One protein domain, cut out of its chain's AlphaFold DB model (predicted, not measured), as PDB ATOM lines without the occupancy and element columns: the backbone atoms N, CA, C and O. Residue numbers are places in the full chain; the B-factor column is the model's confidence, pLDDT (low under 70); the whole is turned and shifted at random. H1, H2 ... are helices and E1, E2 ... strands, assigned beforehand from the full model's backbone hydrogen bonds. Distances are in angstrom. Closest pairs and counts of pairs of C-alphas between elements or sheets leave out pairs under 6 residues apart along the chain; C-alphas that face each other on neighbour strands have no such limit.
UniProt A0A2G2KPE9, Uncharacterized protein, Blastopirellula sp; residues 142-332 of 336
ATOM      1  N   ILE A 142     -47.562 -21.759 -42.121       97.62
ATOM      2  CA  ILE A 142     -46.597 -21.851 -43.220       97.62
ATOM      3  C   ILE A 142     -46.110 -23.296 -43.337       97.62
ATOM      4  O   ILE A 142     -45.875 -23.969 -42.326       97.62
ATOM      5  N   VAL A 143     -45.963 -23.784 -44.565       98.56
ATOM      6  CA  VAL A 143     -45.459 -25.122 -44.879       98.56
ATOM      7  C   VAL A 143     -44.146 -24.991 -45.639       98.56
ATOM      8  O   VAL A 143     -44.117 -24.516 -46.769       98.56
ATOM      9  N   ILE A 144     -43.063 -25.455 -45.027       98.69
ATOM     10  CA  ILE A 144     -41.741 -25.528 -45.644       98.69
ATOM     11  C   ILE A 144     -41.522 -26.937 -46.184       98.69
ATOM     12  O   ILE A 144     -41.661 -27.920 -45.451       98.69
ATOM     13  N   VAL A 145     -41.161 -27.032 -47.459       98.62
ATOM     14  CA  VAL A 145     -40.851 -28.286 -48.143       98.62
ATOM     15  C   VAL A 145     -39.413 -28.246 -48.649       98.62
ATOM     16  O   VAL A 145     -39.051 -27.370 -49.428       98.62
ATOM     17  N   LEU A 146     -38.598 -29.197 -48.198       98.25
ATOM     18  CA  LEU A 146     -37.174 -29.307 -48.506       98.25
ATOM     19  C   LEU A 146     -36.930 -30.547 -49.370       98.25
ATOM     20  O   LEU A 146     -37.245 -31.668 -48.948       98.25
ATOM     21  N   GLY A 147     -36.386 -30.330 -50.568       96.00
ATOM     22  CA  GLY A 147     -36.023 -31.391 -51.509       96.00
ATOM     23  C   GLY A 147     -34.849 -32.254 -51.041       96.00
ATOM     24  O   GLY A 147     -34.265 -32.039 -49.979       96.00
ATOM     25  N   GLY A 148     -34.529 -33.271 -51.838       93.38
ATOM     26  CA  GLY A 148     -33.329 -34.092 -51.672       93.38
ATOM     27  C   GLY A 148     -32.109 -33.534 -52.407       93.38
ATOM     28  O   GLY A 148     -32.175 -32.484 -53.033       93.38
ATOM     29  N   GLU A 149     -31.004 -34.286 -52.380       90.56
ATOM     30  CA  GLU A 149     -29.736 -33.856 -52.991       90.56
ATOM     31  C   GLU A 149     -29.896 -33.489 -54.475       90.56
ATOM     32  O   GLU A 149     -30.254 -34.347 -55.289       90.56
ATOM     33  N   ASN A 150     -29.538 -32.258 -54.849       88.62
ATOM     34  CA  ASN A 150     -29.663 -31.710 -56.212       88.62
ATOM     35  C   ASN A 150     -31.110 -31.535 -56.724       88.62
ATOM     36  O   ASN A 150     -31.304 -31.334 -57.933       88.62
ATOM     37  N   GLN A 151     -32.127 -31.626 -55.864       91.19
ATOM     38  CA  GLN A 151     -33.504 -31.337 -56.255       91.19
ATOM     39  C   GLN A 151     -33.797 -29.840 -56.113       91.19
ATOM     40  O   GLN A 151     -34.237 -29.367 -55.073       91.19
ATOM     41  N   VAL A 152     -33.667 -29.106 -57.217       92.06
ATOM     42  CA  VAL A 152     -34.007 -27.678 -57.248       92.06
ATOM     43  C   VAL A 152     -35.530 -27.482 -57.377       92.06
ATOM     44  O   VAL A 152     -36.124 -28.018 -58.329       92.06
ATOM     45  N   PRO A 153     -36.174 -26.692 -56.495       93.44
ATOM     46  CA  PRO A 153     -37.590 -26.344 -56.602       93.44
ATOM     47  C   PRO A 153     -37.957 -25.665 -57.927       93.44
ATOM     48  O   PRO A 153     -37.239 -24.792 -58.418       93.44
ATOM     49  N   ALA A 154     -39.113 -26.020 -58.497       91.75
ATOM     50  CA  ALA A 154     -39.671 -25.352 -59.672       91.75
ATOM     51  C   ALA A 154     -41.191 -25.544 -59.776       91.75
ATOM     52  O   ALA A 154     -41.709 -26.593 -59.401       91.75
ATOM     53  N   ASP A 155     -41.889 -24.555 -60.347       87.88
ATOM     54  CA  ASP A 155     -43.304 -24.640 -60.724       87.88
ATOM     55  C   ASP A 155     -43.492 -24.252 -62.214       87.88
ATOM     56  O   ASP A 155     -43.300 -23.084 -62.574       87.88
ATOM     57  N   PRO A 156     -43.864 -25.197 -63.105       88.44
ATOM     58  CA  PRO A 156     -44.061 -26.621 -62.824       88.44
ATOM     59  C   PRO A 156     -42.731 -27.330 -62.518       88.44
ATOM     60  O   PRO A 156     -41.665 -26.831 -62.883       88.44
ATOM     61  N   VAL A 157     -42.798 -28.514 -61.903       87.25
ATOM     62  CA  VAL A 157     -41.611 -29.329 -61.606       87.25
ATOM     63  C   VAL A 157     -40.806 -29.620 -62.879       87.25
ATOM     64  O   VAL A 157     -41.350 -29.909 -63.952       87.25
ATOM     65  N   ASN A 158     -39.479 -29.521 -62.767       78.62
ATOM     66  CA  ASN A 158     -38.559 -29.739 -63.878       78.62
ATOM     67  C   ASN A 158     -38.484 -31.229 -64.250       78.62
ATOM     68  O   ASN A 158     -38.064 -32.063 -63.453       78.62
ATOM     69  N   PHE A 159     -38.813 -31.564 -65.501       65.12
ATOM     70  CA  PHE A 159     -38.600 -32.901 -66.069       65.12
ATOM     71  C   PHE A 159     -37.297 -32.969 -66.889       65.12
ATOM     72  O   PHE A 159     -36.994 -32.012 -67.609       65.12
ATOM     73  N   PRO A 160     -36.568 -34.105 -66.907       60.12
ATOM     74  CA  PRO A 160     -36.792 -35.347 -66.163       60.12
ATOM     75  C   PRO A 160     -36.073 -35.289 -64.805       60.12
ATOM     76  O   PRO A 160     -34.864 -35.504 -64.750       60.12
ATOM     77  N   GLY A 161     -36.799 -34.936 -63.746       62.78
ATOM     78  CA  GLY A 161     -36.254 -34.811 -62.395       62.78
ATOM     79  C   GLY A 161     -36.866 -35.779 -61.393       62.78
ATOM     80  O   GLY A 161     -36.144 -36.190 -60.501       62.78
ATOM     81  N   ASP A 162     -38.135 -36.181 -61.574       62.59
ATOM     82  CA  ASP A 162     -38.894 -36.970 -60.590       62.59
ATOM     83  C   ASP A 162     -38.727 -36.343 -59.179       62.59
ATOM     84  O   ASP A 162     -38.000 -36.829 -58.320       62.59
ATOM     85  N   HIS A 163     -39.287 -35.131 -59.002       84.12
ATOM     86  CA  HIS A 163     -39.286 -34.405 -57.719       84.12
ATOM     87  C   HIS A 163     -40.695 -34.432 -57.113       84.12
ATOM     88  O   HIS A 163     -41.316 -33.382 -56.901       84.12
ATOM     89  N   GLY A 164     -41.243 -35.626 -56.884       92.94
ATOM     90  CA  GLY A 164     -42.622 -35.797 -56.432       92.94
ATOM     91  C   GLY A 164     -42.953 -35.052 -55.132       92.94
ATOM     92  O   GLY A 164     -44.089 -34.608 -54.945       92.94
ATOM     93  N   ILE A 165     -41.961 -34.801 -54.269       96.19
ATOM     94  CA  ILE A 165     -42.134 -33.945 -53.086       96.19
ATOM     95  C   ILE A 165     -42.552 -32.505 -53.444       96.19
ATOM     96  O   ILE A 165     -43.397 -31.929 -52.752       96.19
ATOM     97  N   PHE A 166     -42.025 -31.932 -54.528       96.44
ATOM     98  CA  PHE A 166     -42.391 -30.589 -54.988       96.44
ATOM     99  C   PHE A 166     -43.718 -30.579 -55.747       96.44
ATOM    100  O   PHE A 166     -44.492 -29.638 -55.585       96.44
ATOM    101  N   ASP A 167     -44.053 -31.644 -56.481       94.75
ATOM    102  CA  ASP A 167     -45.404 -31.798 -57.039       94.75
ATOM    103  C   ASP A 167     -46.454 -31.829 -55.913       94.75
ATOM    104  O   ASP A 167     -47.457 -31.114 -55.969       94.75
ATOM    105  N   MET A 168     -46.188 -32.573 -54.832       96.50
ATOM    106  CA  MET A 168     -47.040 -32.569 -53.638       96.50
ATOM    107  C   MET A 168     -47.130 -31.173 -53.006       96.50
ATOM    108  O   MET A 168     -48.216 -30.761 -52.606       96.50
ATOM    109  N   ALA A 169     -46.024 -30.432 -52.905       96.75
ATOM    110  CA  ALA A 169     -46.021 -29.072 -52.363       96.75
ATOM    111  C   ALA A 169     -46.891 -28.109 -53.194       96.75
ATOM    112  O   ALA A 169     -47.696 -27.359 -52.636       96.75
ATOM    113  N   ILE A 170     -46.789 -28.185 -54.525       94.00
ATOM    114  CA  ILE A 170     -47.630 -27.422 -55.455       94.00
ATOM    115  C   ILE A 170     -49.105 -27.789 -55.270       94.00
ATOM    116  O   ILE A 170     -49.956 -26.897 -55.237       94.00
ATOM    117  N   ASP A 171     -49.425 -29.074 -55.116       93.38
ATOM    118  CA  ASP A 171     -50.798 -29.525 -54.883       93.38
ATOM    119  C   ASP A 171     -51.351 -29.053 -53.530       93.38
ATOM    120  O   ASP A 171     -52.510 -28.636 -53.459       93.38
ATOM    121  N   ILE A 172     -50.534 -29.058 -52.471       94.31
ATOM    122  CA  ILE A 172     -50.888 -28.514 -51.150       94.31
ATOM    123  C   ILE A 172     -51.219 -27.014 -51.261       94.31
ATOM    124  O   ILE A 172     -52.224 -26.564 -50.707       94.31
ATOM    125  N   TYR A 173     -50.427 -26.243 -52.008       91.69
ATOM    126  CA  TYR A 173     -50.693 -24.820 -52.237       91.69
ATOM    127  C   TYR A 173     -51.971 -24.608 -53.061       91.69
ATOM    128  O   TYR A 173     -52.903 -23.931 -52.629       91.69
ATOM    129  N   ARG A 174     -52.047 -25.224 -54.248       87.12
ATOM    130  CA  ARG A 174     -53.093 -24.941 -55.242       87.12
ATOM    131  C   ARG A 174     -54.459 -25.503 -54.878       87.12
ATOM    132  O   ARG A 174     -55.461 -24.863 -55.184       87.12
ATOM    133  N   ASN A 175     -54.505 -26.693 -54.283       87.81
ATOM    134  CA  ASN A 175     -55.760 -27.420 -54.088       87.81
ATOM    135  C   ASN A 175     -56.271 -27.357 -52.647       87.81
ATOM    136  O   ASN A 175     -57.469 -27.530 -52.433       87.81
ATOM    137  N   ASP A 176     -55.395 -27.101 -51.670       89.31
ATOM    138  CA  ASP A 176     -55.791 -27.020 -50.260       89.31
ATOM    139  C   ASP A 176     -55.651 -25.621 -49.653       89.31
ATOM    140  O   ASP A 176     -56.218 -25.370 -48.587       89.31
ATOM    141  N   GLY A 177     -54.955 -24.699 -50.324       88.38
ATOM    142  CA  GLY A 177     -54.859 -23.306 -49.900       88.38
ATOM    143  C   GLY A 177     -54.033 -23.108 -48.631       88.38
ATOM    144  O   GLY A 177     -54.445 -22.326 -47.777       88.38
ATOM    145  N   TYR A 178     -52.912 -23.824 -48.500       93.25
ATOM    146  CA  TYR A 178     -51.848 -23.512 -47.535       93.25
ATOM    147  C   TYR A 178     -50.852 -22.507 -48.122       93.25
ATOM    148  O   TYR A 178     -50.702 -22.439 -49.339       93.25
ATOM    149  N   ASP A 179     -50.118 -21.801 -47.261       95.19
ATOM    150  CA  ASP A 179     -48.929 -21.043 -47.656       95.19
ATOM    151  C   ASP A 179     -47.725 -21.988 -47.700       95.19
ATOM    152  O   ASP A 179     -47.316 -22.523 -46.665       95.19
ATOM    153  N   VAL A 180     -47.215 -22.270 -48.898       96.38
ATOM    154  CA  VAL A 180     -46.202 -23.309 -49.116       96.38
ATOM    155  C   VAL A 180     -44.976 -22.710 -49.775       96.38
ATOM    156  O   VAL A 180     -45.081 -22.056 -50.811       96.38
ATOM    157  N   PHE A 181     -43.816 -23.031 -49.218       97.38
ATOM    158  CA  PHE A 181     -42.523 -22.682 -49.777       97.38
ATOM    159  C   PHE A 181     -41.710 -23.944 -50.016       97.38
ATOM    160  O   PHE A 181     -41.672 -24.853 -49.184       97.38
ATOM    161  N   MET A 182     -41.074 -23.992 -51.179       97.56
ATOM    162  CA  MET A 182     -40.215 -25.089 -51.600       97.56
ATOM    163  C   MET A 182     -38.784 -24.573 -51.663       97.56
ATOM    164  O   MET A 182     -38.545 -23.554 -52.308       97.56
ATOM    165  N   TYR A 183     -37.857 -25.285 -51.041       97.50
ATOM    166  CA  TYR A 183     -36.445 -24.917 -51.015       97.50
ATOM    167  C   TYR A 183     -35.560 -26.083 -51.418       97.50
ATOM    168  O   TYR A 183     -35.921 -27.252 -51.222       97.50
ATOM    169  N   ASP A 184     -34.401 -25.725 -51.966       95.25
ATOM    170  CA  ASP A 184     -33.288 -26.655 -52.055       95.25
ATOM    171  C   ASP A 184     -32.796 -26.946 -50.631       95.25
ATOM    172  O   ASP A 184     -32.930 -26.127 -49.715       95.25
ATOM    173  N   GLU A 185     -32.254 -28.130 -50.404       93.00
ATOM    174  CA  GLU A 185     -31.758 -28.510 -49.079       93.00
ATOM    175  C   GLU A 185     -30.585 -27.627 -48.602       93.00
ATOM    176  O   GLU A 185     -30.475 -27.360 -47.402       93.00
ATOM    177  N   ASP A 186     -29.781 -27.144 -49.553       93.69
ATOM    178  CA  ASP A 186     -28.579 -26.320 -49.482       93.69
ATOM    179  C   ASP A 186     -28.919 -24.851 -49.198       93.69
ATOM    180  O   ASP A 186     -28.059 -24.085 -48.746       93.69
ATOM    181  N   ASP A 187     -30.187 -24.462 -49.377       95.94
ATOM    182  CA  ASP A 187     -30.700 -23.173 -48.908       95.94
ATOM    183  C   ASP A 187     -30.747 -23.116 -47.371       95.94
ATOM    184  O   ASP A 187     -30.946 -22.042 -46.797       95.94
ATOM    185  N   SER A 188     -30.543 -24.249 -46.684       93.81
ATOM    186  CA  SER A 188     -30.343 -24.331 -45.240       93.81
ATOM    187  C   SER A 188     -29.015 -25.002 -44.905       93.81
ATOM    188  O   SER A 188     -28.718 -26.111 -45.333       93.81
ATOM    189  N   ASN A 189     -28.205 -24.363 -44.066       93.44
ATOM    190  CA  ASN A 189     -26.984 -24.996 -43.584       93.44
ATOM    191  C   ASN A 189     -27.252 -25.980 -42.430       93.44
ATOM    192  O   ASN A 189     -28.344 -26.059 -41.868       93.44
ATOM    193  N   THR A 190     -26.196 -26.654 -41.970       93.56
ATOM    194  CA  THR A 190     -26.282 -27.669 -40.905       93.56
ATOM    195  C   THR A 190     -26.648 -27.150 -39.511       93.56
ATOM    196  O   THR A 190     -26.742 -27.908 -38.545       93.56
ATOM    197  N   GLN A 191     -26.832 -25.838 -39.377       95.06
ATOM    198  CA  GLN A 191     -27.337 -25.180 -38.177       95.06
ATOM    199  C   GLN A 191     -28.764 -24.658 -38.370       95.06
ATOM    200  O   GLN A 191     -29.261 -23.957 -37.490       95.06
ATOM    201  N   GLY A 192     -29.410 -24.971 -39.497       95.56
ATOM    202  CA  GLY A 192     -30.745 -24.508 -39.852       95.56
ATOM    203  C   GLY A 192     -30.798 -23.033 -40.245       95.56
ATOM    204  O   GLY A 192     -31.856 -22.432 -40.123       95.56
ATOM    205  N   VAL A 193     -29.673 -22.420 -40.632       97.06
ATOM    206  CA  VAL A 193     -29.625 -21.018 -41.080       97.06
ATOM    207  C   VAL A 193     -29.729 -20.966 -42.598       97.06
ATOM    208  O   VAL A 193     -29.028 -21.717 -43.274       97.06
ATOM    209  N   GLY A 194     -30.534 -20.038 -43.108       97.25
ATOM    210  CA  GLY A 194     -30.684 -19.751 -44.531       97.25
ATOM    211  C   GLY A 194     -32.134 -19.440 -44.891       97.25
ATOM    212  O   GLY A 194     -32.962 -19.261 -43.993       97.25
ATOM    213  N   ALA A 195     -32.441 -19.415 -46.189       97.56
ATOM    214  CA  ALA A 195     -33.718 -18.918 -46.705       97.56
ATOM    215  C   ALA A 195     -34.960 -19.571 -46.057       97.56
ATOM    216  O   ALA A 195     -35.858 -18.828 -45.669       97.56
ATOM    217  N   PRO A 196     -35.011 -20.898 -45.802       98.12
ATOM    218  CA  PRO A 196     -36.165 -21.506 -45.134       98.12
ATOM    219  C   PRO A 196     -36.402 -20.991 -43.707       98.12
ATOM    220  O   PRO A 196     -37.540 -20.924 -43.248       98.12
ATOM    221  N   TYR A 197     -35.333 -20.666 -42.971       98.50
ATOM    222  CA  TYR A 197     -35.450 -20.108 -41.624       98.50
ATOM    223  C   TYR A 197     -35.853 -18.640 -41.669       98.50
ATOM    224  O   TYR A 197     -36.737 -18.246 -40.911       98.50
ATOM    225  N   ASP A 198     -35.240 -17.865 -42.564       97.75
ATOM    226  CA  ASP A 198     -35.540 -16.444 -42.736       97.75
ATOM    227  C   ASP A 198     -37.016 -16.253 -43.135       97.75
ATOM    228  O   ASP A 198     -37.711 -15.439 -42.531       97.75
ATOM    229  N   GLU A 199     -37.543 -17.109 -44.017       97.31
ATOM    230  CA  GLU A 199     -38.962 -17.141 -44.396       97.31
ATOM    231  C   GLU A 199     -39.893 -17.382 -43.199       97.31
ATOM    232  O   GLU A 199     -40.913 -16.709 -43.036       97.31
ATOM    233  N   ILE A 200     -39.549 -18.332 -42.319       98.25
ATOM    234  CA  ILE A 200     -40.339 -18.611 -41.111       98.25
ATOM    235  C   ILE A 200     -40.278 -17.430 -40.134       98.25
ATOM    236  O   ILE A 200     -41.295 -17.089 -39.524       98.25
ATOM    237  N   VAL A 201     -39.102 -16.819 -39.959       97.88
ATOM    238  CA  VAL A 201     -38.933 -15.632 -39.107       97.88
ATOM    239  C   VAL A 201     -39.844 -14.511 -39.602       97.88
ATOM    240  O   VAL A 201     -40.597 -13.949 -38.803       97.88
ATOM    241  N   GLU A 202     -39.831 -14.255 -40.909       95.62
ATOM    242  CA  GLU A 202     -40.651 -13.238 -41.563       95.62
ATOM    243  C   GLU A 202     -42.148 -13.547 -41.431       95.62
ATOM    244  O   GLU A 202     -42.941 -12.727 -40.960       95.62
ATOM    245  N   ALA A 203     -42.537 -14.794 -41.708       95.88
ATOM    246  CA  ALA A 203     -43.905 -15.276 -41.537       95.88
ATOM    247  C   ALA A 203     -44.456 -15.001 -40.132       95.88
ATOM    248  O   ALA A 203     -45.578 -14.509 -39.971       95.88
ATOM    249  N   ILE A 204     -43.674 -15.323 -39.101       96.69
ATOM    250  CA  ILE A 204     -44.114 -15.205 -37.711       96.69
ATOM    251  C   ILE A 204     -44.129 -13.746 -37.260       96.69
ATOM    252  O   ILE A 204     -45.103 -13.304 -36.645       96.69
ATOM    253  N   ASN A 205     -43.056 -13.002 -37.525       95.31
ATOM    254  CA  ASN A 205     -42.913 -11.638 -37.026       95.31
ATOM    255  C   ASN A 205     -43.835 -10.661 -37.751       95.31
ATOM    256  O   ASN A 205     -44.435  -9.797 -37.106       95.31
ATOM    257  N   ASN A 206     -43.961 -10.825 -39.065       93.62
ATOM    258  CA  ASN A 206     -44.494  -9.789 -39.933       93.62
ATOM    259  C   ASN A 206     -45.775 -10.207 -40.643       93.62
ATOM    260  O   ASN A 206     -46.580  -9.333 -40.934       93.62
ATOM    261  N   ARG A 207     -46.060 -11.511 -40.787       93.50
ATOM    262  CA  ARG A 207     -47.299 -11.997 -41.435       93.50
ATOM    263  C   ARG A 207     -48.301 -12.657 -40.479       93.50
ATOM    264  O   ARG A 207     -49.411 -13.035 -40.867       93.50
ATOM    265  N   GLY A 208     -47.970 -12.734 -39.188       92.44
ATOM    266  CA  GLY A 208     -48.853 -13.256 -38.136       92.44
ATOM    267  C   GLY A 208     -49.059 -14.773 -38.187       92.44
ATOM    268  O   GLY A 208     -50.063 -15.274 -37.672       92.44
ATOM    269  N   VAL A 209     -48.132 -15.503 -38.810       94.62
ATOM    270  CA  VAL A 209     -48.118 -16.967 -38.801       94.62
ATOM    271  C   VAL A 209     -47.816 -17.475 -37.392       94.62
ATOM    272  O   VAL A 209     -46.956 -16.959 -36.682       94.62
ATOM    273  N   THR A 210     -48.546 -18.505 -36.969       96.31
ATOM    274  CA  THR A 210     -48.418 -19.100 -35.622       96.31
ATOM    275  C   THR A 210     -48.192 -20.609 -35.652       96.31
ATOM    276  O   THR A 210     -47.965 -21.235 -34.614       96.31
ATOM    277  N   GLU A 211     -48.218 -21.210 -36.837       98.06
ATOM    278  CA  GLU A 211     -48.072 -22.643 -37.045       98.06
ATOM    279  C   GLU A 211     -47.061 -22.894 -38.167       98.06
ATOM    280  O   GLU A 211     -47.192 -22.361 -39.263       98.06
ATOM    281  N   VAL A 212     -46.045 -23.709 -37.896       98.62
ATOM    282  CA  VAL A 212     -44.993 -24.045 -38.863       98.62
ATOM    283  C   VAL A 212     -45.023 -25.543 -39.136       98.62
ATOM    284  O   VAL A 212     -44.944 -26.352 -38.210       98.62
ATOM    285  N   ALA A 213     -45.112 -25.928 -40.401       98.75
ATOM    286  CA  ALA A 213     -44.960 -27.307 -40.836       98.75
ATOM    287  C   ALA A 213     -43.680 -27.467 -41.656       98.75
ATOM    288  O   ALA A 213     -43.360 -26.596 -42.457       98.75
ATOM    289  N   ILE A 214     -42.952 -28.571 -41.462       98.81
ATOM    290  CA  ILE A 214     -41.685 -28.818 -42.169       98.81
ATOM    291  C   ILE A 214     -41.667 -30.243 -42.721       98.81
ATOM    292  O   ILE A 214     -41.839 -31.206 -41.971       98.81
ATOM    293  N   ILE A 215     -41.469 -30.386 -44.024       98.81
ATOM    294  CA  ILE A 215     -41.438 -31.668 -44.729       98.81
ATOM    295  C   ILE A 215     -40.104 -31.764 -45.463       98.81
ATOM    296  O   ILE A 215     -39.767 -30.860 -46.219       98.81
ATOM    297  N   GLY A 216     -39.368 -32.854 -45.265       98.25
ATOM    298  CA  GLY A 216     -38.069 -33.057 -45.899       98.25
ATOM    299  C   GLY A 216     -37.920 -34.439 -46.511       98.25
ATOM    300  O   GLY A 216     -38.292 -35.437 -45.884       98.25
ATOM    301  N   TYR A 217     -37.347 -34.495 -47.710       97.56
ATOM    302  CA  TYR A 217     -36.935 -35.735 -48.366       97.56
ATOM    303  C   TYR A 217     -35.410 -35.865 -48.390       97.56
ATOM    304  O   TYR A 217     -34.717 -34.875 -48.589       97.56
ATOM    305  N   SER A 218     -34.869 -37.075 -48.196       95.75
ATOM    306  CA  SER A 218     -33.421 -37.327 -48.286       95.75
ATOM    307  C   SER A 218     -32.623 -36.351 -47.395       95.75
ATOM    308  O   SER A 218     -32.928 -36.252 -46.203       95.75
ATOM    309  N   HIS A 219     -31.630 -35.629 -47.925       95.56
ATOM    310  CA  HIS A 219     -30.870 -34.600 -47.201       95.56
ATOM    311  C   HIS A 219     -31.757 -33.452 -46.688       95.56
ATOM    312  O   HIS A 219     -31.501 -32.942 -45.597       95.56
ATOM    313  N   GLY A 220     -32.867 -33.133 -47.361       97.44
ATOM    314  CA  GLY A 220     -33.895 -32.219 -46.858       97.44
ATOM    315  C   GLY A 220     -34.550 -32.687 -45.556       97.44
ATOM    316  O   GLY A 220     -35.047 -31.871 -44.776       97.44
ATOM    317  N   GLY A 221     -34.510 -33.986 -45.247       97.50
ATOM    318  CA  GLY A 221     -34.864 -34.511 -43.928       97.50
ATOM    319  C   GLY A 221     -33.861 -34.108 -42.838       97.50
ATOM    320  O   GLY A 221     -34.254 -33.677 -41.753       97.50
ATOM    321  N   GLY A 222     -32.566 -34.137 -43.146       97.44
ATOM    322  CA  GLY A 222     -31.524 -33.548 -42.307       97.44
ATOM    323  C   GLY A 222     -31.705 -32.039 -42.128       97.44
ATOM    324  O   GLY A 222     -31.712 -31.557 -40.994       97.44
ATOM    325  N   SER A 223     -31.968 -31.302 -43.213       98.06
ATOM    326  CA  SER A 223     -32.276 -29.866 -43.154       98.06
ATOM    327  C   SER A 223     -33.541 -29.593 -42.332       98.06
ATOM    328  O   SER A 223     -33.573 -28.647 -41.550       98.06
ATOM    329  N   THR A 224     -34.547 -30.471 -42.384       98.50
ATOM    330  CA  THR A 224     -35.740 -30.403 -41.522       98.50
ATOM    331  C   THR A 224     -35.377 -30.530 -40.038       98.50
ATOM    332  O   THR A 224     -35.889 -29.771 -39.208       98.50
ATOM    333  N   TYR A 225     -34.466 -31.443 -39.674       98.31
ATOM    334  CA  TYR A 225     -33.955 -31.530 -38.304       98.31
ATOM    335  C   TYR A 225     -33.239 -30.238 -37.895       98.31
ATOM    336  O   TYR A 225     -33.566 -29.660 -36.853       98.31
ATOM    337  N   SER A 226     -32.291 -29.778 -38.711       98.31
ATOM    338  CA  SER A 226     -31.460 -28.600 -38.446       98.31
ATOM    339  C   SER A 226     -32.303 -27.321 -38.330       98.31
ATOM    340  O   SER A 226     -32.153 -26.570 -37.362       98.31
ATOM    341  N   LEU A 227     -33.277 -27.131 -39.223       98.56
ATOM    342  CA  LEU A 227     -34.251 -26.039 -39.182       98.56
ATOM    343  C   LEU A 227     -35.098 -26.090 -37.903       98.56
ATOM    344  O   LEU A 227     -35.194 -25.101 -37.177       98.56
ATOM    345  N   SER A 228     -35.651 -27.257 -37.558       98.56
ATOM    346  CA  SER A 228     -36.442 -27.410 -36.330       98.56
ATOM    347  C   SER A 228     -35.627 -27.132 -35.059       98.56
ATOM    348  O   SER A 228     -36.139 -26.542 -34.104       98.56
ATOM    349  N   TRP A 229     -34.345 -27.516 -35.045       98.44
ATOM    350  CA  TRP A 229     -33.427 -27.201 -33.955       98.44
ATOM    351  C   TRP A 229     -33.229 -25.689 -33.833       98.44
ATOM    352  O   TRP A 229     -33.384 -25.147 -32.741       98.44
ATOM    353  N   ARG A 230     -32.978 -24.989 -34.944       98.25
ATOM    354  CA  ARG A 230     -32.817 -23.527 -34.961       98.25
ATOM    355  C   ARG A 230     -34.061 -22.801 -34.437       98.25
ATOM    356  O   ARG A 230     -33.942 -21.869 -33.642       98.25
ATOM    357  N   LEU A 231     -35.257 -23.258 -34.810       98.56
ATOM    358  CA  LEU A 231     -36.513 -22.744 -34.251       98.56
ATOM    359  C   LEU A 231     -36.586 -22.960 -32.733       98.56
ATOM    360  O   LEU A 231     -36.956 -22.051 -31.988       98.56
ATOM    361  N   ASN A 232     -36.176 -24.135 -32.249       98.56
ATOM    362  CA  ASN A 232     -36.115 -24.423 -30.816       98.56
ATOM    363  C   ASN A 232     -35.148 -23.496 -30.068       98.56
ATOM    364  O   ASN A 232     -35.452 -23.099 -28.946       98.56
ATOM    365  N   GLU A 233     -34.029 -23.101 -30.679       98.56
ATOM    366  CA  GLU A 233     -33.083 -22.153 -30.077       98.56
ATOM    367  C   GLU A 233     -33.719 -20.775 -29.794       98.56
ATOM    368  O   GLU A 233     -33.362 -20.150 -28.793       98.56
ATOM    369  N   ASN A 234     -34.709 -20.326 -30.583       97.88
ATOM    370  CA  ASN A 234     -35.520 -19.142 -30.244       97.88
ATOM    371  C   ASN A 234     -36.434 -19.414 -29.043       97.88
ATOM    372  O   ASN A 234     -36.493 -18.616 -28.110       97.88
ATOM    373  N   VAL A 235     -37.108 -20.570 -29.019       97.06
ATOM    374  CA  VAL A 235     -38.037 -20.944 -27.935       97.06
ATOM    375  C   VAL A 235     -37.328 -21.036 -26.579       97.06
ATOM    376  O   VAL A 235     -37.891 -20.630 -25.560       97.06
ATOM    377  N   ILE A 236     -36.091 -21.542 -26.543       97.50
ATOM    378  CA  ILE A 236     -35.299 -21.642 -25.304       97.50
ATOM    379  C   ILE A 236     -34.482 -20.378 -24.990       97.50
ATOM    380  O   ILE A 236     -33.821 -20.332 -23.951       97.50
ATOM    381  N   GLY A 237     -34.543 -19.352 -25.846       96.44
ATOM    382  CA  GLY A 237     -33.941 -18.034 -25.618       96.44
ATOM    383  C   GLY A 237     -32.453 -17.911 -25.958       96.44
ATOM    384  O   GLY A 237     -31.806 -16.973 -25.492       96.44
ATOM    385  N   ASN A 238     -31.896 -18.832 -26.748       97.88
ATOM    386  CA  ASN A 238     -30.536 -18.707 -27.287       97.88
ATOM    387  C   ASN A 238     -30.484 -17.781 -28.514       97.88
ATOM    388  O   ASN A 238     -29.427 -17.230 -28.821       97.88
ATOM    389  N   LEU A 239     -31.622 -17.601 -29.187       97.88
ATOM    390  CA  LEU A 239     -31.842 -16.663 -30.286       97.88
ATOM    391  C   LEU A 239     -33.018 -15.744 -29.965       97.88
ATOM    392  O   LEU A 239     -33.844 -16.062 -29.109       97.88
ATOM    393  N   THR A 240     -33.075 -14.601 -30.645       96.94
ATOM    394  CA  THR A 240     -34.097 -13.564 -30.427       96.94
ATOM    395  C   THR A 240     -34.696 -13.050 -31.733       96.94
ATOM    396  O   THR A 240     -35.285 -11.973 -31.746       96.94
ATOM    397  N   ASP A 241     -34.494 -13.780 -32.827       96.38
ATOM    398  CA  ASP A 241     -34.893 -13.346 -34.166       96.38
ATOM    399  C   ASP A 241     -36.414 -13.496 -34.335       96.38
ATOM    400  O   ASP A 241     -37.048 -12.685 -35.000       96.38
ATOM    401  N   ILE A 242     -37.023 -14.484 -33.666       97.44
ATOM    402  CA  ILE A 242     -38.475 -14.695 -33.636       97.44
ATOM    403  C   ILE A 242     -39.062 -14.070 -32.369       97.44
ATOM    404  O   ILE A 242     -38.756 -14.482 -31.248       97.44
ATOM    405  N   THR A 243     -39.943 -13.090 -32.549       95.06
ATOM    406  CA  THR A 243     -40.608 -12.362 -31.455       95.06
ATOM    407  C   THR A 243     -42.035 -12.847 -31.196       95.06
ATOM    408  O   THR A 243     -42.547 -12.704 -30.081       95.06
ATOM    409  N   GLY A 244     -42.673 -13.437 -32.211       94.12
ATOM    410  CA  GLY A 244     -44.008 -14.017 -32.121       94.12
ATOM    411  C   GLY A 244     -44.026 -15.404 -31.475       94.12
ATOM    412  O   GLY A 244     -43.034 -16.132 -31.442       94.12
ATOM    413  N   THR A 245     -45.188 -15.797 -30.953       95.44
ATOM    414  CA  THR A 245     -45.411 -17.164 -30.470       95.44
ATOM    415  C   THR A 245     -45.821 -18.066 -31.622       95.44
ATOM    416  O   THR A 245     -46.739 -17.718 -32.363       95.44
ATOM    417  N   PHE A 246     -45.232 -19.255 -31.704       98.12
ATOM    418  CA  PHE A 246     -45.575 -20.240 -32.723       98.12
ATOM    419  C   PHE A 246     -45.545 -21.669 -32.168       98.12
ATOM    420  O   PHE A 246     -45.045 -21.927 -31.068       98.12
ATOM    421  N   THR A 247     -46.077 -22.607 -32.947       98.44
ATOM    422  CA  THR A 247     -45.961 -24.051 -32.715       98.44
ATOM    423  C   THR A 247     -45.498 -24.763 -33.982       98.44
ATOM    424  O   THR A 247     -45.629 -24.228 -35.080       98.44
ATOM    425  N   VAL A 248     -44.975 -25.984 -33.832       98.62
ATOM    426  CA  VAL A 248     -44.623 -26.863 -34.957       98.62
ATOM    427  C   VAL A 248     -45.577 -28.067 -34.953       98.62
ATOM    428  O   VAL A 248     -45.227 -29.135 -34.436       98.62
ATOM    429  N   PRO A 249     -46.832 -27.907 -35.424       98.62
ATOM    430  CA  PRO A 249     -47.853 -28.952 -35.337       98.62
ATOM    431  C   PRO A 249     -47.509 -30.216 -36.123       98.62
ATOM    432  O   PRO A 249     -47.983 -31.298 -35.771       98.62
ATOM    433  N   TYR A 250     -46.699 -30.090 -37.175       98.75
ATOM    434  CA  TYR A 250     -46.408 -31.187 -38.081       98.75
ATOM    435  C   TYR A 250     -44.985 -31.130 -38.621       98.75
ATOM    436  O   TYR A 250     -44.540 -30.101 -39.121       98.75
ATOM    437  N   THR A 251     -44.296 -32.267 -38.588       98.88
ATOM    438  CA  THR A 251     -43.099 -32.477 -39.402       98.88
ATOM    439  C   THR A 251     -43.146 -33.822 -40.112       98.88
ATOM    440  O   THR A 251     -43.748 -34.777 -39.613       98.88
ATOM    441  N   ALA A 252     -42.478 -33.933 -41.255       98.69
ATOM    442  CA  ALA A 252     -42.409 -35.182 -41.998       98.69
ATOM    443  C   ALA A 252     -41.023 -35.449 -42.574       98.69
ATOM    444  O   ALA A 252     -40.371 -34.546 -43.089       98.69
ATOM    445  N   TYR A 253     -40.625 -36.714 -42.518       98.56
ATOM    446  CA  TYR A 253     -39.501 -37.264 -43.256       98.56
ATOM    447  C   TYR A 253     -40.002 -38.226 -44.327       98.56
ATOM    448  O   TYR A 253     -40.822 -39.111 -44.054       98.56
ATOM    449  N   ILE A 254     -39.456 -38.068 -45.526       97.81
ATOM    450  CA  ILE A 254     -39.526 -39.040 -46.609       97.81
ATOM    451  C   ILE A 254     -38.091 -39.512 -46.846       97.81
ATOM    452  O   ILE A 254     -37.232 -38.747 -47.256       97.81
ATOM    453  N   ASP A 255     -37.805 -40.751 -46.480       95.75
ATOM    454  CA  ASP A 255     -36.501 -41.408 -46.553       95.75
ATOM    455  C   ASP A 255     -35.302 -40.534 -46.157       95.75
ATOM    456  O   ASP A 255     -34.303 -40.426 -46.865       95.75
ATOM    457  N   ALA A 256     -35.438 -39.862 -45.017       96.00
ATOM    458  CA  ALA A 256     -34.521 -38.817 -44.596       96.00
ATOM    459  C   ALA A 256     -33.109 -39.334 -44.281       96.00
ATOM    460  O   ALA A 256     -32.922 -40.307 -43.543       96.00
ATOM    461  N   VAL A 257     -32.109 -38.595 -44.751       94.56
ATOM    462  CA  VAL A 257     -30.704 -38.729 -44.355       94.56
ATOM    463  C   VAL A 257     -30.206 -37.428 -43.743       94.56
ATOM    464  O   VAL A 257     -30.806 -36.371 -43.913       94.56
ATOM    465  N   THR A 258     -29.125 -37.507 -42.974       93.44
ATOM    466  CA  THR A 258     -28.506 -36.316 -42.384       93.44
ATOM    467  C   THR A 258     -28.006 -35.379 -43.485       93.44
ATOM    468  O   THR A 258     -27.390 -35.835 -44.434       93.44
ATOM    469  N   ASP A 259     -28.166 -34.079 -43.314       84.50
ATOM    470  CA  ASP A 259     -27.716 -33.005 -44.216       84.50
ATOM    471  C   ASP A 259     -26.215 -33.046 -44.589       84.50
ATOM    472  O   ASP A 259     -25.843 -32.598 -45.664       84.50
ATOM    473  N   TRP A 260     -25.329 -33.604 -43.753       81.50
ATOM    474  CA  TRP A 260     -23.882 -33.678 -44.047       81.50
ATOM    475  C   TRP A 260     -23.342 -35.092 -44.343       81.50
ATOM    476  O   TRP A 260     -22.134 -35.253 -44.558       81.50
ATOM    477  N   THR A 261     -24.179 -36.139 -44.312       84.75
ATOM    478  CA  THR A 261     -23.776 -37.516 -44.674       84.75
ATOM    479  C   THR A 261     -24.921 -38.321 -45.279       84.75
ATOM    480  O   THR A 261     -26.064 -38.150 -44.896       84.75
ATOM    481  N   GLY A 262     -24.614 -39.378 -46.033       84.31
ATOM    482  CA  GLY A 262     -25.616 -40.380 -46.431       84.31
ATOM    483  C   GLY A 262     -26.085 -41.330 -45.312       84.31
ATOM    484  O   GLY A 262     -26.440 -42.471 -45.599       84.31
ATOM    485  N   SER A 263     -26.008 -40.935 -44.036       90.50
ATOM    486  CA  SER A 263     -26.512 -41.746 -42.917       90.50
ATOM    487  C   SER A 263     -27.992 -41.456 -42.667       90.50
ATOM    488  O   SER A 263     -28.384 -40.296 -42.778       90.50
ATOM    489  N   PRO A 264     -28.789 -42.448 -42.233       92.25
ATOM    490  CA  PRO A 264     -30.186 -42.223 -41.874       92.25
ATOM    491  C   PRO A 264     -30.367 -41.113 -40.830       92.25
ATOM    492  O   PRO A 264     -29.689 -41.114 -39.793       92.25
ATOM    493  N   GLU A 265     -31.317 -40.208 -41.063       95.06
ATOM    494  CA  GLU A 265     -31.734 -39.211 -40.076       95.06
ATOM    495  C   GLU A 265     -32.706 -39.845 -39.073       95.06
ATOM    496  O   GLU A 265     -33.923 -39.840 -39.231       95.06
ATOM    497  N   ASN A 266     -32.149 -40.420 -38.009       95.06
ATOM    498  CA  ASN A 266     -32.925 -41.129 -36.989       95.06
ATOM    499  C   ASN A 266     -33.334 -40.238 -35.804       95.06
ATOM    500  O   ASN A 266     -33.730 -40.747 -34.749       95.06
ATOM    501  N   ARG A 267     -33.186 -38.913 -35.911       96.81
ATOM    502  CA  ARG A 267     -33.572 -37.978 -34.853       96.81
ATOM    503  C   ARG A 267     -34.907 -37.333 -35.205       96.81
ATOM    504  O   ARG A 267     -35.062 -36.732 -36.265       96.81
ATOM    505  N   ARG A 268     -35.845 -37.377 -34.261       97.50
ATOM    506  CA  ARG A 268     -37.098 -36.619 -34.346       97.50
ATOM    507  C   ARG A 268     -36.803 -35.109 -34.408       97.50
ATOM    508  O   ARG A 268     -36.060 -34.635 -33.540       97.50
ATOM    509  N   PRO A 269     -37.409 -34.351 -35.343       98.38
ATOM    510  CA  PRO A 269     -37.340 -32.892 -35.356       98.38
ATOM    511  C   PRO A 269     -37.754 -32.272 -34.017       98.38
ATOM    512  O   PRO A 269     -38.696 -32.734 -33.362       98.38
ATOM    513  N   HIS A 270     -37.063 -31.207 -33.611       98.31
ATOM    514  CA  HIS A 270     -37.398 -30.452 -32.402       98.31
ATOM    515  C   HIS A 270     -38.755 -29.763 -32.552       98.31
ATOM    516  O   HIS A 270     -39.221 -29.519 -33.662       98.31
ATOM    517  N   LEU A 271     -39.407 -29.466 -31.423       98.00
ATOM    518  CA  LEU A 271     -40.736 -28.833 -31.336       98.00
ATOM    519  C   LEU A 271     -41.903 -29.592 -32.001       98.00
ATOM    520  O   LEU A 271     -43.053 -29.239 -31.748       98.00
ATOM    521  N   SER A 272     -41.636 -30.630 -32.800       98.31
ATOM    522  CA  SER A 272     -42.650 -31.359 -33.559       98.31
ATOM    523  C   SER A 272     -43.685 -32.013 -32.646       98.31
ATOM    524  O   SER A 272     -43.392 -32.977 -31.924       98.31
ATOM    525  N   LEU A 273     -44.921 -31.513 -32.718       98.44
ATOM    526  CA  LEU A 273     -46.065 -32.071 -31.996       98.44
ATOM    527  C   LEU A 273     -46.552 -33.383 -32.620       98.44
ATOM    528  O   LEU A 273     -47.042 -34.253 -31.902       98.44
ATOM    529  N   PHE A 274     -46.397 -33.534 -33.936       98.62
ATOM    530  CA  PHE A 274     -46.674 -34.767 -34.661       98.62
ATOM    531  C   PHE A 274     -45.646 -34.961 -35.776       98.62
ATOM    532  O   PHE A 274     -45.522 -34.115 -36.659       98.62
ATOM    533  N   HIS A 275     -44.941 -36.089 -35.757       98.62
ATOM    534  CA  HIS A 275     -43.909 -36.404 -36.733       98.62
ATOM    535  C   HIS A 275     -44.258 -37.675 -37.501       98.62
ATOM    536  O   HIS A 275     -44.484 -38.728 -36.898       98.62
ATOM    537  N   THR A 276     -44.259 -37.587 -38.826       98.44
ATOM    538  CA  THR A 276     -44.311 -38.764 -39.697       98.44
ATOM    539  C   THR A 276     -42.927 -39.057 -40.249       98.44
ATOM    540  O   THR A 276     -42.184 -38.151 -40.610       98.44
ATOM    541  N   ASN A 277     -42.579 -40.330 -40.321       98.06
ATOM    542  CA  ASN A 277     -41.337 -40.797 -40.898       98.06
ATOM    543  C   ASN A 277     -41.644 -41.994 -41.790       98.06
ATOM    544  O   ASN A 277     -42.088 -43.039 -41.314       98.06
ATOM    545  N   GLN A 278     -41.460 -41.828 -43.093       97.38
ATOM    546  CA  GLN A 278     -41.632 -42.887 -44.078       97.38
ATOM    547  C   GLN A 278     -40.268 -43.193 -44.664       97.38
ATOM    548  O   GLN A 278     -39.641 -42.287 -45.185       97.38
ATOM    549  N   TYR A 279     -39.804 -44.431 -44.583       95.12
ATOM    550  CA  TYR A 279     -38.436 -44.767 -44.974       95.12
ATOM    551  C   TYR A 279     -38.375 -46.136 -45.630       95.12
ATOM    552  O   TYR A 279     -39.197 -47.010 -45.345       95.12
ATOM    553  N   GLU A 280     -37.386 -46.348 -46.480       90.38
ATOM    554  CA  GLU A 280     -37.022 -47.669 -46.963       90.38
ATOM    555  C   GLU A 280     -35.853 -48.217 -46.139       90.38
ATOM    556  O   GLU A 280     -34.927 -47.518 -45.734       90.38
ATOM    557  N   ARG A 281     -35.931 -49.504 -45.817       80.81
ATOM    558  CA  ARG A 281     -34.803 -50.282 -45.330       80.81
ATOM    559  C   ARG A 281     -34.214 -50.986 -46.530       80.81
ATOM    560  O   ARG A 281     -34.901 -51.752 -47.206       80.81
ATOM    561  N   ASN A 282     -32.908 -50.826 -46.678       65.88
ATOM    562  CA  ASN A 282     -32.124 -51.440 -47.734       65.88
ATOM    563  C   ASN A 282     -32.440 -52.948 -47.871       65.88
ATOM    564  O   ASN A 282     -31.956 -53.784 -47.102       65.88
ATOM    565  N   THR A 283     -33.294 -53.300 -48.836       55.88
ATOM    566  CA  THR A 283     -33.750 -54.683 -49.073       55.88
ATOM    567  C   THR A 283     -33.196 -55.272 -50.365       55.88
ATOM    568  O   THR A 283     -33.303 -56.482 -50.575       55.88
ATOM    569  N   TRP A 284     -32.510 -54.478 -51.194       42.75
ATOM    570  CA  TRP A 284     -31.849 -54.954 -52.409       42.75
ATOM    571  C   TRP A 284     -30.327 -54.944 -52.287       42.75
ATOM    572  O   TRP A 284     -29.594 -54.222 -52.954       42.75
ATOM    573  N   GLY A 285     -29.864 -55.869 -51.446       44.03
ATOM    574  CA  GLY A 285     -28.524 -56.426 -51.532       44.03
ATOM    575  C   GLY A 285     -27.420 -55.516 -51.029       44.03
ATOM    576  O   GLY A 285     -26.523 -55.232 -51.807       44.03
ATOM    577  N   ASN A 286     -27.437 -55.165 -49.733       42.81
ATOM    578  CA  ASN A 286     -26.253 -54.812 -48.934       42.81
ATOM    579  C   ASN A 286     -25.140 -54.121 -49.744       42.81
ATOM    580  O   ASN A 286     -24.002 -54.596 -49.746       42.81
ATOM    581  N   LEU A 287     -25.453 -53.043 -50.463       49.50
ATOM    582  CA  LEU A 287     -24.427 -52.125 -50.927       49.50
ATOM    583  C   LEU A 287     -24.203 -51.157 -49.766       49.50
ATOM    584  O   LEU A 287     -24.991 -50.226 -49.597       49.50
ATOM    585  N   PRO A 288     -23.207 -51.403 -48.890       51.16
ATOM    586  CA  PRO A 288     -22.841 -50.424 -47.884       51.16
ATOM    587  C   PRO A 288     -22.497 -49.109 -48.589       51.16
ATOM    588  O   PRO A 288     -21.656 -49.096 -49.486       51.16
ATOM    589  N   GLY A 289     -23.149 -48.021 -48.173       56.44
ATOM    590  CA  GLY A 289     -22.843 -46.667 -48.634       56.44
ATOM    591  C   GLY A 289     -23.914 -45.969 -49.472       56.44
ATOM    592  O   GLY A 289     -23.664 -44.835 -49.860       56.44
ATOM    593  N   LEU A 290     -25.071 -46.585 -49.743       67.94
ATOM    594  CA  LEU A 290     -26.206 -45.843 -50.305       67.94
ATOM    595  C   LEU A 290     -27.004 -45.143 -49.192       67.94
ATOM    596  O   LEU A 290     -27.239 -45.777 -48.151       67.94
ATOM    597  N   PRO A 291     -27.397 -43.870 -49.392       71.50
ATOM    598  CA  PRO A 291     -28.289 -43.169 -48.478       71.50
ATOM    599  C   PRO A 291     -29.616 -43.922 -48.378       71.50
ATOM    600  O   PRO A 291     -30.081 -44.504 -49.354       71.50
ATOM    601  N   HIS A 292     -30.147 -43.988 -47.166       80.12
ATOM    602  CA  HIS A 292     -31.441 -44.584 -46.859       80.12
ATOM    603  C   HIS A 292     -31.941 -43.986 -45.554       80.12
ATOM    604  O   HIS A 292     -31.141 -43.645 -44.674       80.12
ATOM    605  N   GLY A 293     -33.255 -43.891 -45.415       83.38
ATOM    606  CA  GLY A 293     -33.883 -43.494 -44.174       83.38
ATOM    607  C   GLY A 293     -33.837 -44.587 -43.111       83.38
ATOM    608  O   GLY A 293     -33.323 -45.698 -43.274       83.38
ATOM    609  N   GLY A 294     -34.388 -44.257 -41.953       86.56
ATOM    610  CA  GLY A 294     -34.463 -45.163 -40.822       86.56
ATOM    611  C   GLY A 294     -35.457 -44.656 -39.792       86.56
ATOM    612  O   GLY A 294     -35.974 -43.552 -39.937       86.56
ATOM    613  N   PRO A 295     -35.770 -45.460 -38.763       89.50
ATOM    614  CA  PRO A 295     -36.730 -45.066 -37.748       89.50
ATOM    615  C   PRO A 295     -36.246 -43.843 -36.961       89.50
ATOM    616  O   PRO A 295     -35.188 -43.885 -36.328       89.50
ATOM    617  N   ALA A 296     -37.055 -42.782 -36.950       91.62
ATOM    618  CA  ALA A 296     -36.722 -41.496 -36.335       91.62
ATOM    619  C   ALA A 296     -37.446 -41.228 -35.001       91.62
ATOM    620  O   ALA A 296     -37.370 -40.128 -34.450       91.62
ATOM    621  N   GLY A 297     -38.186 -42.210 -34.466       89.62
ATOM    622  CA  GLY A 297     -39.042 -41.986 -33.292       89.62
ATOM    623  C   GLY A 297     -40.251 -41.096 -33.612       89.62
ATOM    624  O   GLY A 297     -40.669 -40.271 -32.791       89.62
ATOM    625  N   GLY A 298     -40.776 -41.236 -34.832       87.81
ATOM    626  CA  GLY A 298     -42.007 -40.590 -35.278       87.81
ATOM    627  C   GLY A 298     -43.253 -41.156 -34.597       87.81
ATOM    628  O   GLY A 298     -43.241 -42.252 -34.040       87.81
ATOM    629  N   ASP A 299     -44.338 -40.386 -34.649       97.75
ATOM    630  CA  ASP A 299     -45.674 -40.850 -34.259       97.75
ATOM    631  C   ASP A 299     -46.194 -41.895 -35.253       97.75
ATOM    632  O   ASP A 299     -46.791 -42.894 -34.854       97.75
ATOM    633  N   ASP A 300     -45.902 -41.682 -36.538       97.25
ATOM    634  CA  ASP A 300     -46.042 -42.676 -37.596       97.25
ATOM    635  C   ASP A 300     -44.651 -42.984 -38.160       97.25
ATOM    636  O   ASP A 300     -44.088 -42.172 -38.887       97.25
ATOM    637  N   ASP A 301     -44.100 -44.149 -37.827       96.56
ATOM    638  CA  ASP A 301     -42.773 -44.592 -38.266       96.56
ATOM    639  C   ASP A 301     -42.922 -45.813 -39.193       96.56
ATOM    640  O   ASP A 301     -43.097 -46.949 -38.736       96.56
ATOM    641  N   ILE A 302     -42.963 -45.572 -40.507       96.62
ATOM    642  CA  ILE A 302     -43.461 -46.520 -41.512       96.62
ATOM    643  C   ILE A 302     -42.335 -46.988 -42.433       96.62
ATOM    644  O   ILE A 302     -41.835 -46.244 -43.272       96.62
ATOM    645  N   ASP A 303     -42.026 -48.278 -42.330       94.94
ATOM    646  CA  ASP A 303     -41.140 -48.991 -43.248       94.94
ATOM    647  C   ASP A 303     -41.866 -49.267 -44.583       94.94
ATOM    648  O   ASP A 303     -42.859 -50.001 -44.629       94.94
ATOM    649  N   ARG A 304     -41.373 -48.665 -45.666       94.62
ATOM    650  CA  ARG A 304     -41.898 -48.736 -47.037       94.62
ATOM    651  C   ARG A 304     -41.156 -49.738 -47.925       94.62
ATOM    652  O   ARG A 304     -41.530 -49.900 -49.082       94.62
ATOM    653  N   SER A 305     -40.205 -50.505 -47.386       89.94
ATOM    654  CA  SER A 305     -39.392 -51.483 -48.148       89.94
ATOM    655  C   SER A 305     -40.196 -52.578 -48.853       89.94
ATOM    656  O   SER A 305     -39.673 -53.322 -49.678       89.94
ATOM    657  N   TYR A 306     -41.463 -52.755 -48.479       89.50
ATOM    658  CA  TYR A 306     -42.346 -53.740 -49.093       89.50
ATOM    659  C   TYR A 306     -42.848 -53.311 -50.482       89.50
ATOM    660  O   TYR A 306     -43.408 -54.144 -51.201       89.50
ATOM    661  N   ILE A 307     -42.702 -52.034 -50.851       90.69
ATOM    662  CA  ILE A 307     -43.110 -51.521 -52.159       90.69
ATOM    663  C   ILE A 307     -42.061 -51.945 -53.192       90.69
ATOM    664  O   ILE A 307     -40.874 -51.651 -53.078       90.69
ATOM    665  N   VAL A 308     -42.489 -52.693 -54.208       88.88
ATOM    666  CA  VAL A 308     -41.577 -53.240 -55.219       88.88
ATOM    667  C   VAL A 308     -41.029 -52.117 -56.096       88.88
ATOM    668  O   VAL A 308     -41.797 -51.432 -56.760       88.88
ATOM    669  N   GLY A 309     -39.701 -51.999 -56.164       86.94
ATOM    670  CA  GLY A 309     -39.020 -51.018 -57.015       86.94
ATOM    671  C   GLY A 309     -38.809 -49.653 -56.362       86.94
ATOM    672  O   GLY A 309     -38.164 -48.800 -56.973       86.94
ATOM    673  N   ILE A 310     -39.293 -49.470 -55.130       88.50
ATOM    674  CA  ILE A 310     -38.984 -48.282 -54.344       88.50
ATOM    675  C   ILE A 310     -37.544 -48.341 -53.843       88.50
ATOM    676  O   ILE A 310     -37.030 -49.410 -53.505       88.50
ATOM    677  N   ASN A 311     -36.886 -47.198 -53.837       89.69
ATOM    678  CA  ASN A 311     -35.553 -46.988 -53.299       89.69
ATOM    679  C   ASN A 311     -35.413 -45.513 -52.917       89.69
ATOM    680  O   ASN A 311     -36.294 -44.717 -53.236       89.69
ATOM    681  N   HIS A 312     -34.290 -45.163 -52.293       90.44
ATOM    682  CA  HIS A 312     -34.018 -43.793 -51.880       90.44
ATOM    683  C   HIS A 312     -34.345 -42.745 -52.945       90.44
ATOM    684  O   HIS A 312     -34.974 -41.770 -52.601       90.44
ATOM    685  N   PHE A 313     -34.003 -42.972 -54.220       89.12
ATOM    686  CA  PHE A 313     -34.091 -41.968 -55.289       89.12
ATOM    687  C   PHE A 313     -35.475 -41.778 -55.920       89.12
ATOM    688  O   PHE A 313     -35.594 -40.940 -56.801       89.12
ATOM    689  N   ASN A 314     -36.468 -42.605 -55.583       90.94
ATOM    690  CA  ASN A 314     -37.810 -42.519 -56.185       90.94
ATOM    691  C   ASN A 314     -38.945 -42.670 -55.168       90.94
ATOM    692  O   ASN A 314     -40.113 -42.841 -55.526       90.94
ATOM    693  N   ILE A 315     -38.602 -42.712 -53.883       93.44
ATOM    694  CA  ILE A 315     -39.564 -42.881 -52.800       93.44
ATOM    695  C   ILE A 315     -40.446 -41.640 -52.638       93.44
ATOM    696  O   ILE A 315     -41.610 -41.767 -52.256       93.44
ATOM    697  N   ASP A 316     -39.925 -40.459 -52.963       94.75
ATOM    698  CA  ASP A 316     -40.669 -39.205 -52.979       94.75
ATOM    699  C   ASP A 316     -41.571 -39.042 -54.207       94.75
ATOM    700  O   ASP A 316     -42.392 -38.136 -54.210       94.75
ATOM    701  N   ASP A 317     -41.523 -39.944 -55.188       94.06
ATOM    702  CA  ASP A 317     -42.466 -39.965 -56.318       94.06
ATOM    703  C   ASP A 317     -43.630 -40.936 -56.118       94.06
ATOM    704  O   ASP A 317     -44.596 -40.939 -56.888       94.06
ATOM    705  N   ASP A 318     -43.552 -41.807 -55.107       95.31
ATOM    706  CA  ASP A 318     -44.570 -42.828 -54.906       95.31
ATOM    707  C   ASP A 318     -45.885 -42.190 -54.406       95.31
ATOM    708  O   ASP A 318     -45.931 -41.611 -53.309       95.31
ATOM    709  N   PRO A 319     -47.010 -42.338 -55.139       95.31
ATOM    710  CA  PRO A 319     -48.270 -41.697 -54.768       95.31
ATOM    711  C   PRO A 319     -48.807 -42.121 -53.396       95.31
ATOM    712  O   PRO A 319     -49.529 -41.357 -52.752       95.31
ATOM    713  N   LEU A 320     -48.492 -43.332 -52.919       97.00
ATOM    714  CA  LEU A 320     -48.899 -43.781 -51.586       97.00
ATOM    715  C   LEU A 320     -48.158 -43.007 -50.491       97.00
ATOM    716  O   LEU A 320     -48.730 -42.748 -49.432       97.00
ATOM    717  N   ILE A 321     -46.895 -42.662 -50.732       97.38
ATOM    718  CA  ILE A 321     -46.041 -41.961 -49.773       97.38
ATOM    719  C   ILE A 321     -46.414 -40.487 -49.722       97.38
ATOM    720  O   ILE A 321     -46.685 -39.977 -48.630       97.38
ATOM    721  N   LEU A 322     -46.542 -39.849 -50.885       97.50
ATOM    722  CA  LEU A 322     -46.977 -38.459 -50.998       97.50
ATOM    723  C   LEU A 322     -48.381 -38.254 -50.423       97.50
ATOM    724  O   LEU A 322     -48.572 -37.423 -49.538       97.50
ATOM    725  N   SER A 323     -49.362 -39.075 -50.824       97.44
ATOM    726  CA  SER A 323     -50.733 -38.948 -50.303       97.44
ATOM    727  C   SER A 323     -50.826 -39.185 -48.794       97.44
ATOM    728  O   SER A 323     -51.660 -38.565 -48.129       97.44
ATOM    729  N   PHE A 324     -49.975 -40.047 -48.223       98.31
ATOM    730  CA  PHE A 324     -49.904 -40.232 -46.778       98.31
ATOM    731  C   PHE A 324     -49.385 -38.971 -46.078       98.31
ATOM    732  O   PHE A 324     -50.050 -38.480 -45.163       98.31
ATOM    733  N   THR A 325     -48.244 -38.427 -46.523       98.38
ATOM    734  CA  THR A 325     -47.664 -37.189 -45.972       98.38
ATOM    735  C   THR A 325     -48.663 -36.039 -46.066       98.38
ATOM    736  O   THR A 325     -48.939 -35.369 -45.070       98.38
ATOM    737  N   HIS A 326     -49.272 -35.867 -47.238       97.94
ATOM    738  CA  HIS A 326     -50.274 -34.844 -47.514       97.94
ATOM    739  C   HIS A 326     -51.512 -34.983 -46.617       97.94
ATOM    740  O   HIS A 326     -51.940 -34.029 -45.969       97.94
ATOM    741  N   THR A 327     -52.054 -36.196 -46.484       98.00
ATOM    742  CA  THR A 327     -53.210 -36.459 -45.609       98.00
ATOM    743  C   THR A 327     -52.897 -36.136 -44.151       98.00
ATOM    744  O   THR A 327     -53.748 -35.606 -43.433       98.00
ATOM    745  N   ARG A 328     -51.688 -36.465 -43.681       98.25
ATOM    746  CA  ARG A 328     -51.280 -36.188 -42.302       98.25
ATOM    747  C   ARG A 328     -51.069 -34.702 -42.053       98.25
ATOM    748  O   ARG A 328     -51.541 -34.240 -41.018       98.25
ATOM    749  N   LEU A 329     -50.496 -33.959 -43.001       98.31
ATOM    750  CA  LEU A 329     -50.440 -32.496 -42.938       98.31
ATOM    751  C   LEU A 329     -51.843 -31.918 -42.695       98.31
ATOM    752  O   LEU A 329     -52.063 -31.254 -41.685       98.31
ATOM    753  N   LYS A 330     -52.826 -32.293 -43.525       96.94
ATOM    754  CA  LYS A 330     -54.218 -31.811 -43.415       96.94
ATOM    755  C   LYS A 330     -54.898 -32.133 -42.089       96.94
ATOM    756  O   LYS A 330     -55.770 -31.407 -41.629       96.94
ATOM    757  N   GLN A 331     -54.529 -33.250 -41.470       97.25
ATOM    758  CA  GLN A 331     -55.076 -33.650 -40.174       97.25
ATOM    759  C   GLN A 331     -54.477 -32.877 -38.997       97.25
ATOM    760  O   GLN A 331     -55.049 -32.919 -37.905       97.25
ATOM    761  N   LYS A 332     -53.301 -32.268 -39.176       97.88
ATOM    762  CA  LYS A 332     -52.504 -31.687 -38.086       97.88
ATOM    763  C   LYS A 332     -52.347 -30.180 -38.191       97.88
ATOM    764  O   LYS A 332     -52.192 -29.544 -37.156       97.88
TER     765      LYS A 332
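Overview. This is residues 142 to 332 of the 336 residues of an uncharacterized protein of Blastopirellula sp (UniProt A0A2G2KPE9). A twisted sheet of six parallel strands forms the middle layer of three, with H2 and H3 covering one face and H1 and H4 the other. The helices run along the strands, and the long loop between E5 and E6 reaches one end of the longest axis. The printed part has 191 residues with six named strands and four named helices, E1 H1 E2 H2 E3 H3 E4 E5 E6 H4 along the chain; the sheet's order is E2 E1 E3 E4 E5 E6. The class is mixed, helices and strands, with under half of the residues in named elements. The whole is compact, with a radius of gyration of the C-alphas of 15.5 A and spans of 50 by 34 by 28 A.

Arrangement. E1, residues 142 to 146, H1, residues 164 to 176, and E2, residues 179 to 183, make a strand-helix-strand unit, two parallel neighbour strands with a helix between, its crossover right-handed. N 143 and O 179 are within hydrogen-bond range at 2.8 A. H1 is on the sheet at a height of 8.8 A; its closest C-alphas to E2 are those of Tyr 173 and Val 180, 5.7 A apart. H2, residues 195 to 206, is on the opposite face, over E1. E2, H2 and E3, residues 211 to 217, make a split unit, with E1 between the strands, also right-handed. N 144 and O 213, across E1 and E3, are 2.8 A apart. H3, residues 219 to 235, over E3, makes a third right-handed unit with E3 and E4, residues 247 to 254, where N 216 and O 252 are 2.9 A apart. H3 touches H2 with residues 227 to 231 alone, closest at the C-alphas of Tyr 197 and Leu 227, 6.5 A. E5, residues 275 to 279, pairs with E4 by N 278 and O 253, 3.0 A, and with edge strand E6, residues 300 to 303, by N 302 and O 277, 2.8 A. H4, residues 319 to 332, touches H1 on the same face, closest at the C-alphas of Met 168 and Leu 322, 6.5 A, at a steep tilt of 44 degrees. Every O i to N i+4 pair is within hydrogen-bond range in H1, H2 and H4, and 12 of 13 in H3.

Along the chain. E1 begins at C-alpha 142 (-46.597, -21.851, -43.220). H3 measures 24.7 A, E4 21.4 A, E3 20.6 A and H4 19.9 A, which ends at C-alpha 332 (-52.504, -31.687, -38.086).

Size, cuts and confidence. The C-alphas farthest apart, those of Asn 206 and Gly 285, are 50.6 A apart. The printed part has no cut. The links E4 to E5 and E5 to E6 are long, 20 residues each. Residues 159 to 162 and 282 to 290 have pLDDT under 70.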